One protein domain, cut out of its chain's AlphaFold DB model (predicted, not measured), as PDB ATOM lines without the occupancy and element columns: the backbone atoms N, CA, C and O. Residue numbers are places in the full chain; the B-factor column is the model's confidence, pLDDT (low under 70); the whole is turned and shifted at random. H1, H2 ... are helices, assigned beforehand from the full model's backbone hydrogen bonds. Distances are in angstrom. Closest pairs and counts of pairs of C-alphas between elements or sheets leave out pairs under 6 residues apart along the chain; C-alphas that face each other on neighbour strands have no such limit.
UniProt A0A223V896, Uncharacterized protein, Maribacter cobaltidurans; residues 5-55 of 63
ATOM      1  N   GLY A   5     165.245 272.075 312.857       88.81
ATOM      2  CA  GLY A   5     165.947 272.649 311.701       88.81
ATOM      3  C   GLY A   5     166.160 274.164 311.775       88.81
ATOM      4  O   GLY A   5     167.238 274.644 311.449       88.81
ATOM      5  N   VAL A   6     165.166 274.921 312.251       88.69
ATOM      6  CA  VAL A   6     165.285 276.386 312.396       88.69
ATOM      7  C   VAL A   6     166.373 276.747 313.410       88.69
ATOM      8  O   VAL A   6     167.206 277.607 313.134       88.69
ATOM      9  N   TYR A   7     166.422 276.042 314.541       91.75
ATOM     10  CA  TYR A   7     167.439 276.263 315.566       91.75
ATOM     11  C   TYR A   7     168.838 275.888 315.081       91.75
ATOM     12  O   TYR A   7     169.795 276.592 315.393       91.75
ATOM     13  N   ASP A   8     168.963 274.821 314.288       93.44
ATOM     14  CA  ASP A   8     170.235 274.417 313.689       93.44
ATOM     15  C   ASP A   8     170.792 275.476 312.732       93.44
ATOM     16  O   ASP A   8     171.986 275.782 312.789       93.44
ATOM     17  N   TYR A   9     169.942 276.077 311.899       92.44
ATOM     18  CA  TYR A   9     170.344 277.177 311.022       92.44
ATOM     19  C   TYR A   9     170.815 278.395 311.824       92.44
ATOM     20  O   TYR A   9     171.941 278.858 311.634       92.44
ATOM     21  N   ILE A  10     170.014 278.843 312.795       92.44
ATOM     22  CA  ILE A  10     170.325 280.024 313.615       92.44
ATOM     23  C   ILE A  10     171.622 279.817 314.408       92.44
ATOM     24  O   ILE A  10     172.530 280.642 314.334       92.44
ATOM     25  N   ARG A  11     171.761 278.693 315.125       93.88
ATOM     26  CA  ARG A  11     172.930 278.448 315.993       93.88
ATOM     27  C   ARG A  11     174.237 278.264 315.221       93.88
ATOM     28  O   ARG A  11     175.307 278.398 315.804       93.88
ATOM     29  N   THR A  12     174.161 277.899 313.940       95.00
ATOM     30  CA  THR A  12     175.335 277.772 313.062       95.00
ATOM     31  C   THR A  12     175.604 279.038 312.249       95.00
ATOM     32  O   THR A  12     176.576 279.070 311.498       95.00
ATOM     33  N   GLY A  13     174.774 280.078 312.400       92.94
ATOM     34  CA  GLY A  13     174.869 281.312 311.621       92.94
ATOM     35  C   GLY A  13     174.582 281.107 310.133       92.94
ATOM     36  O   GLY A  13     175.034 281.899 309.311       92.94
ATOM     37  N   LYS A  14     173.882 280.027 309.771       95.50
ATOM     38  CA  LYS A  14     173.535 279.719 308.386       95.50
ATOM     39  C   LYS A  14     172.186 280.337 308.049       95.50
ATOM     40  O   LYS A  14     171.188 280.028 308.696       95.50
ATOM     41  N   ASP A  15     172.164 281.160 307.008       94.38
ATOM     42  CA  ASP A  15     170.934 281.771 306.515       94.38
ATOM     43  C   ASP A  15     169.893 280.711 306.140       94.38
ATOM     44  O   ASP A  15     170.203 279.626 305.630       94.38
ATOM     45  N   ILE A  16     168.635 281.041 306.413       90.94
ATOM     46  CA  ILE A  16     167.504 280.189 306.083       90.94
ATOM     47  C   ILE A  16     167.094 280.575 304.668       90.94
ATOM     48  O   ILE A  16     166.521 281.639 304.459       90.94
ATOM     49  N   VAL A  17     167.417 279.705 303.715       89.81
ATOM     50  CA  VAL A  17     167.079 279.867 302.297       89.81
ATOM     51  C   VAL A  17     165.992 278.865 301.946       89.81
ATOM     52  O   VAL A  17     166.141 277.668 302.218       89.81
ATOM     53  N   ARG A  18     164.894 279.342 301.363       87.25
ATOM     54  CA  ARG A  18     163.743 278.516 300.988       87.25
ATOM     55  C   ARG A  18     163.360 278.814 299.538       87.25
ATOM     56  O   ARG A  18     162.658 279.789 299.282       87.25
ATOM     57  N   PRO A  19     163.812 277.976 298.589       86.06
ATOM     58  CA  PRO A  19     163.552 278.180 297.173       86.06
ATOM     59  C   PRO A  19     162.057 278.310 296.876       86.06
ATOM     60  O   PRO A  19     161.254 277.496 297.331       86.06
ATOM     61  N   GLU A  20     161.673 279.285 296.050       84.00
ATOM     62  CA  GLU A  20     160.269 279.471 295.655       84.00
ATOM     63  C   GLU A  20     159.672 278.217 294.995       84.00
ATOM     64  O   GLU A  20     158.479 277.941 295.137       84.00
ATOM     65  N   SER A  21     160.514 277.422 294.321       86.62
ATOM     66  CA  SER A  21     160.147 276.136 293.716       86.62
ATOM     67  C   SER A  21     159.529 275.153 294.707       86.62
ATOM     68  O   SER A  21     158.700 274.335 294.315       86.62
ATOM     69  N   ASP A  22     159.889 275.254 295.985       83.50
ATOM     70  CA  ASP A  22     159.420 274.354 297.039       83.50
ATOM     71  C   ASP A  22     158.062 274.808 297.607       83.50
ATOM     72  O   ASP A  22     157.428 274.102 298.392       83.50
ATOM     73  N   HIS A  23     157.593 275.989 297.190       83.38
ATOM     74  CA  HIS A  23     156.412 276.668 297.720       83.38
ATOM     75  C   HIS A  23     155.350 276.978 296.650       83.38
ATOM     76  O   HIS A  23     154.405 277.734 296.903       83.38
ATOM     77  N   VAL A  24     155.438 276.348 295.477       83.56
ATOM     78  CA  VAL A  24     154.456 276.493 294.392       83.56
ATOM     79  C   VAL A  24     153.056 276.071 294.865       83.56
ATOM     80  O   VAL A  24     152.882 275.022 295.479       83.56
ATOM     81  N   ASN A  25     152.041 276.892 294.572       83.69
ATOM     82  CA  ASN A  25     150.629 276.679 294.940       83.69
ATOM     83  C   ASN A  25     150.332 276.591 296.450       83.69
ATOM     84  O   ASN A  25     149.236 276.190 296.835       83.69
ATOM     85  N   THR A  26     151.267 276.988 297.318       82.38
ATOM     86  CA  THR A  26     151.049 276.962 298.778       82.38
ATOM     87  C   THR A  26     150.329 278.206 299.311       82.38
ATOM     88  O   THR A  26     149.886 278.212 300.456       82.38
ATOM     89  N   GLY A  27     150.226 279.274 298.508       80.38
ATOM     90  CA  GLY A  27     149.704 280.577 298.945       80.38
ATOM     91  C   GLY A  27     150.645 281.342 299.886       80.38
ATOM     92  O   GLY A  27     150.281 282.405 300.386       80.38
ATOM     93  N   VAL A  28     151.851 280.817 300.134       81.38
ATOM     94  CA  VAL A  28     152.871 281.460 300.967       81.38
ATOM     95  C   VAL A  28     153.462 282.659 300.230       81.38
ATOM     96  O   VAL A  28     153.804 282.579 299.052       81.38
ATOM     97  N   ASN A  29     153.607 283.782 300.938       78.62
ATOM     98  CA  ASN A  29     154.289 284.954 300.406       78.62
ATOM     99  C   ASN A  29     155.799 284.689 300.330       78.62
ATOM    100  O   ASN A  29     156.489 284.666 301.351       78.62
ATOM    101  N   VAL A  30     156.292 284.526 299.104       75.62
ATOM    102  CA  VAL A  30     157.677 284.143 298.822       75.62
ATOM    103  C   VAL A  30     158.715 285.221 299.164       75.62
ATOM    104  O   VAL A  30     159.869 284.900 299.418       75.62
ATOM    105  N   SER A  31     158.305 286.490 299.293       71.44
ATOM    106  CA  SER A  31     159.218 287.617 299.579       71.44
ATOM    107  C   SER A  31     159.900 287.574 300.955       71.44
ATOM    108  O   SER A  31     160.820 288.347 301.203       71.44
ATOM    109  N   ASN A  32     159.458 286.687 301.856       69.50
ATOM    110  CA  ASN A  32     160.023 286.508 303.199       69.50
ATOM    111  C   ASN A  32     160.607 285.099 303.422       69.50
ATOM    112  O   ASN A  32     160.739 284.664 304.566       69.50
ATOM    113  N   LEU A  33     160.882 284.354 302.350       80.44
ATOM    114  CA  LEU A  33     161.361 282.972 302.438       80.44
ATOM    115  C   LEU A  33     162.859 282.859 302.716       80.44
ATOM    116  O   LEU A  33     163.271 281.933 303.420       80.44
ATOM    117  N   ASP A  34     163.625 283.832 302.229       88.94
ATOM    118  CA  ASP A  34     165.055 283.941 302.473       88.94
ATOM    119  C   ASP A  34     165.308 284.968 303.574       88.94
ATOM    120  O   ASP A  34     164.924 286.137 303.477       88.94
ATOM    121  N   ILE A  35     165.940 284.520 304.654       90.69
ATOM    122  CA  ILE A  35     166.171 285.340 305.838       90.69
ATOM    123  C   ILE A  35     167.557 285.081 306.417       90.69
ATOM    124  O   ILE A  35     167.993 283.936 306.568       90.69
ATOM    125  N   SER A  36     168.238 286.172 306.778       92.38
ATOM    126  CA  SER A  36     169.517 286.071 307.472       92.38
ATOM    127  C   SER A  36     169.346 285.406 308.835       92.38
ATOM    128  O   SER A  36     168.400 285.718 309.564       92.38
ATOM    129  N   ALA A  37     170.293 284.547 309.214       92.06
ATOM    130  CA  ALA A  37     170.296 283.874 310.513       92.06
ATOM    131  C   ALA A  37     170.284 284.843 311.709       92.06
ATOM    132  O   ALA A  37     169.823 284.481 312.786       92.06
ATOM    133  N   THR A  38     170.769 286.075 311.524       91.44
ATOM    134  CA  THR A  38     170.791 287.125 312.557       91.44
ATOM    135  C   THR A  38     169.626 288.105 312.445       91.44
ATOM    136  O   THR A  38     169.609 289.130 313.124       91.44
ATOM    137  N   SER A  39     168.669 287.852 311.551       91.88
ATOM    138  CA  SER A  39     167.499 288.711 311.414       91.88
ATOM    139  C   SER A  39     166.661 288.662 312.694       91.88
ATOM    140  O   SER A  39     166.394 287.563 313.188       91.88
ATOM    141  N   PRO A  40     166.149 289.799 313.194       90.62
ATOM    142  CA  PRO A  40     165.251 289.795 314.344       90.62
ATOM    143  C   PRO A  40     164.002 288.937 314.159       90.62
ATOM    144  O   PRO A  40     163.500 288.363 315.113       90.62
ATOM    145  N   LYS A  41     163.562 288.765 312.907       88.62
ATOM    146  CA  LYS A  41     162.437 287.903 312.527       88.62
ATOM    147  C   LYS A  41     162.668 286.407 312.805       88.62
ATOM    148  O   LYS A  41     161.745 285.616 312.639       88.62
ATOM    149  N   THR A  42     163.882 286.006 313.195       91.06
ATOM    150  CA  THR A  42     164.184 284.641 313.667       91.06
ATOM    151  C   THR A  42     163.827 284.425 315.141       91.06
ATOM    152  O   THR A  42     163.792 283.282 315.596       91.06
ATOM    153  N   ILE A  43     163.526 285.503 315.873       91.38
ATOM    154  CA  ILE A  43     163.140 285.501 317.283       91.38
ATOM    155  C   ILE A  43     161.687 285.965 317.391       91.38
ATOM    156  O   ILE A  43     161.283 286.944 316.767       91.38
ATOM    157  N   TYR A  44     160.883 285.252 318.177       91.56
ATOM    158  CA  TYR A  44     159.511 285.680 318.443       91.56
ATOM    159  C   TYR A  44     159.502 286.933 319.330       91.56
ATOM    160  O   TYR A  44     160.236 286.958 320.320       91.56
ATOM    161  N   PRO A  45     158.661 287.940 319.025       94.62
ATOM    162  CA  PRO A  45     158.525 289.109 319.880       94.62
ATOM    163  C   PRO A  45     157.955 288.722 321.243       94.62
ATOM    164  O   PRO A  45     157.173 287.774 321.373       94.62
ATOM    165  N   ILE A  46     158.317 289.501 322.256       94.44
ATOM    166  CA  ILE A  46     157.727 289.386 323.586       94.44
ATOM    167  C   ILE A  46     156.273 289.868 323.485       94.44
ATOM    168  O   ILE A  46     156.031 290.914 322.871       94.44
ATOM    169  N   PRO A  47     155.293 289.143 324.056       94.56
ATOM    170  CA  PRO A  47     153.902 289.580 324.043       94.56
ATOM    171  C   PRO A  47     153.743 290.990 324.626       94.56
ATOM    172  O   PRO A  47     154.276 291.279 325.695       94.56
ATOM    173  N   ALA A  48     152.961 291.845 323.958       93.19
ATOM    174  CA  ALA A  48     152.751 293.232 324.384       93.19
ATOM    175  C   ALA A  48     152.238 293.334 325.830       93.19
ATOM    176  O   ALA A  48     152.702 294.175 326.592       93.19
ATOM    177  N   SER A  49     151.368 292.409 326.249       95.25
ATOM    178  CA  SER A  49     150.866 292.348 327.626       95.25
ATOM    179  C   SER A  49     151.970 292.134 328.665       95.25
ATOM    180  O   SER A  49     151.867 292.651 329.772       95.25
ATOM    181  N   GLU A  50     153.023 291.385 328.329       95.38
ATOM    182  CA  GLU A  50     154.159 291.157 329.230       95.38
ATOM    183  C   GLU A  50     155.044 292.402 329.311       95.38
ATOM    184  O   GLU A  50     155.436 292.798 330.408       95.38
ATOM    185  N   VAL A  51     155.302 293.062 328.175       95.38
ATOM    186  CA  VAL A  51     156.038 294.340 328.124       95.38
ATOM    187  C   VAL A  51     155.320 295.403 328.958       95.38
ATOM    188  O   VAL A  51     155.941 296.042 329.805       95.38
ATOM    189  N   GLU A  52     154.003 295.540 328.789       93.38
ATOM    190  CA  GLU A  52     153.177 296.495 329.535       93.38
ATOM    191  C   GLU A  52     153.119 296.185 331.037       93.38
ATOM    192  O   GLU A  52     153.196 297.098 331.858       93.38
ATOM    193  N   ALA A  53     152.986 294.909 331.414       95.62
ATOM    194  CA  ALA A  53     152.821 294.516 332.812       95.62
ATOM    195  C   ALA A  53     154.128 294.553 333.619       95.62
ATOM    196  O   ALA A  53     154.103 294.850 334.814       95.62
ATOM    197  N   SER A  54     155.260 294.218 332.993       94.12
ATOM    198  CA  SER A  54     156.542 294.022 333.684       94.12
ATOM    199  C   SER A  54     157.592 295.092 333.380       94.12
ATOM    200  O   SER A  54     158.580 295.193 334.109       94.12
ATOM    201  N   GLY A  55     157.401 295.885 332.321       91.75
ATOM    202  CA  GLY A  55     158.410 296.822 331.826       91.75
ATOM    203  C   GLY A  55     159.607 296.143 331.154       91.75
ATOM    204  O   GLY A  55     160.680 296.740 331.088       91.75
TER     205      GLY A  55
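Overview. This is residues 5 to 55 of the 63 residues of an uncharacterized protein of Maribacter cobaltidurans (UniProt A0A223V896). This model has little regular structure: a loose loop of chain that runs out from the short helix H1 to the small helix H2 and folds back, followed by an arm, residues 44 to 55, that sticks out and ends in H3. The three helices do not pack on one another. The printed part has 51 residues, 18 of them in three named helices, H1, H2 and H3 in that order, with no named strand; the class is all helix. It is only just loose, close to extended, with a radius of gyration of the C-alphas of 14.6 A and spans of 44 by 28 by 16 A.

Along the chain. H1, residues 5 to 11, begins at C-alpha 5 (165.947, 272.649, 311.701) and is 10.0 A long from first to last C-alpha. H2 is residues 20 to 23, 5.2 A. H3, residues 48 to 54, is 10.1 A long and ends at C-alpha 54 (156.542, 294.022, 333.684).

Arrangement. H1, H2 and H3 are apart from one another. In H1 and H3 every O i to N i+4 pair is within hydrogen-bond range; H2 is too short for such a pair.

Size, cuts and confidence. The C-alphas of Ser 21 and Ser 54, the two farthest apart, are 43.9 A apart. The printed part has no cut. The link from H2 to H3 is long, 24 residues. Residue 32 is under 70 in pLDDT.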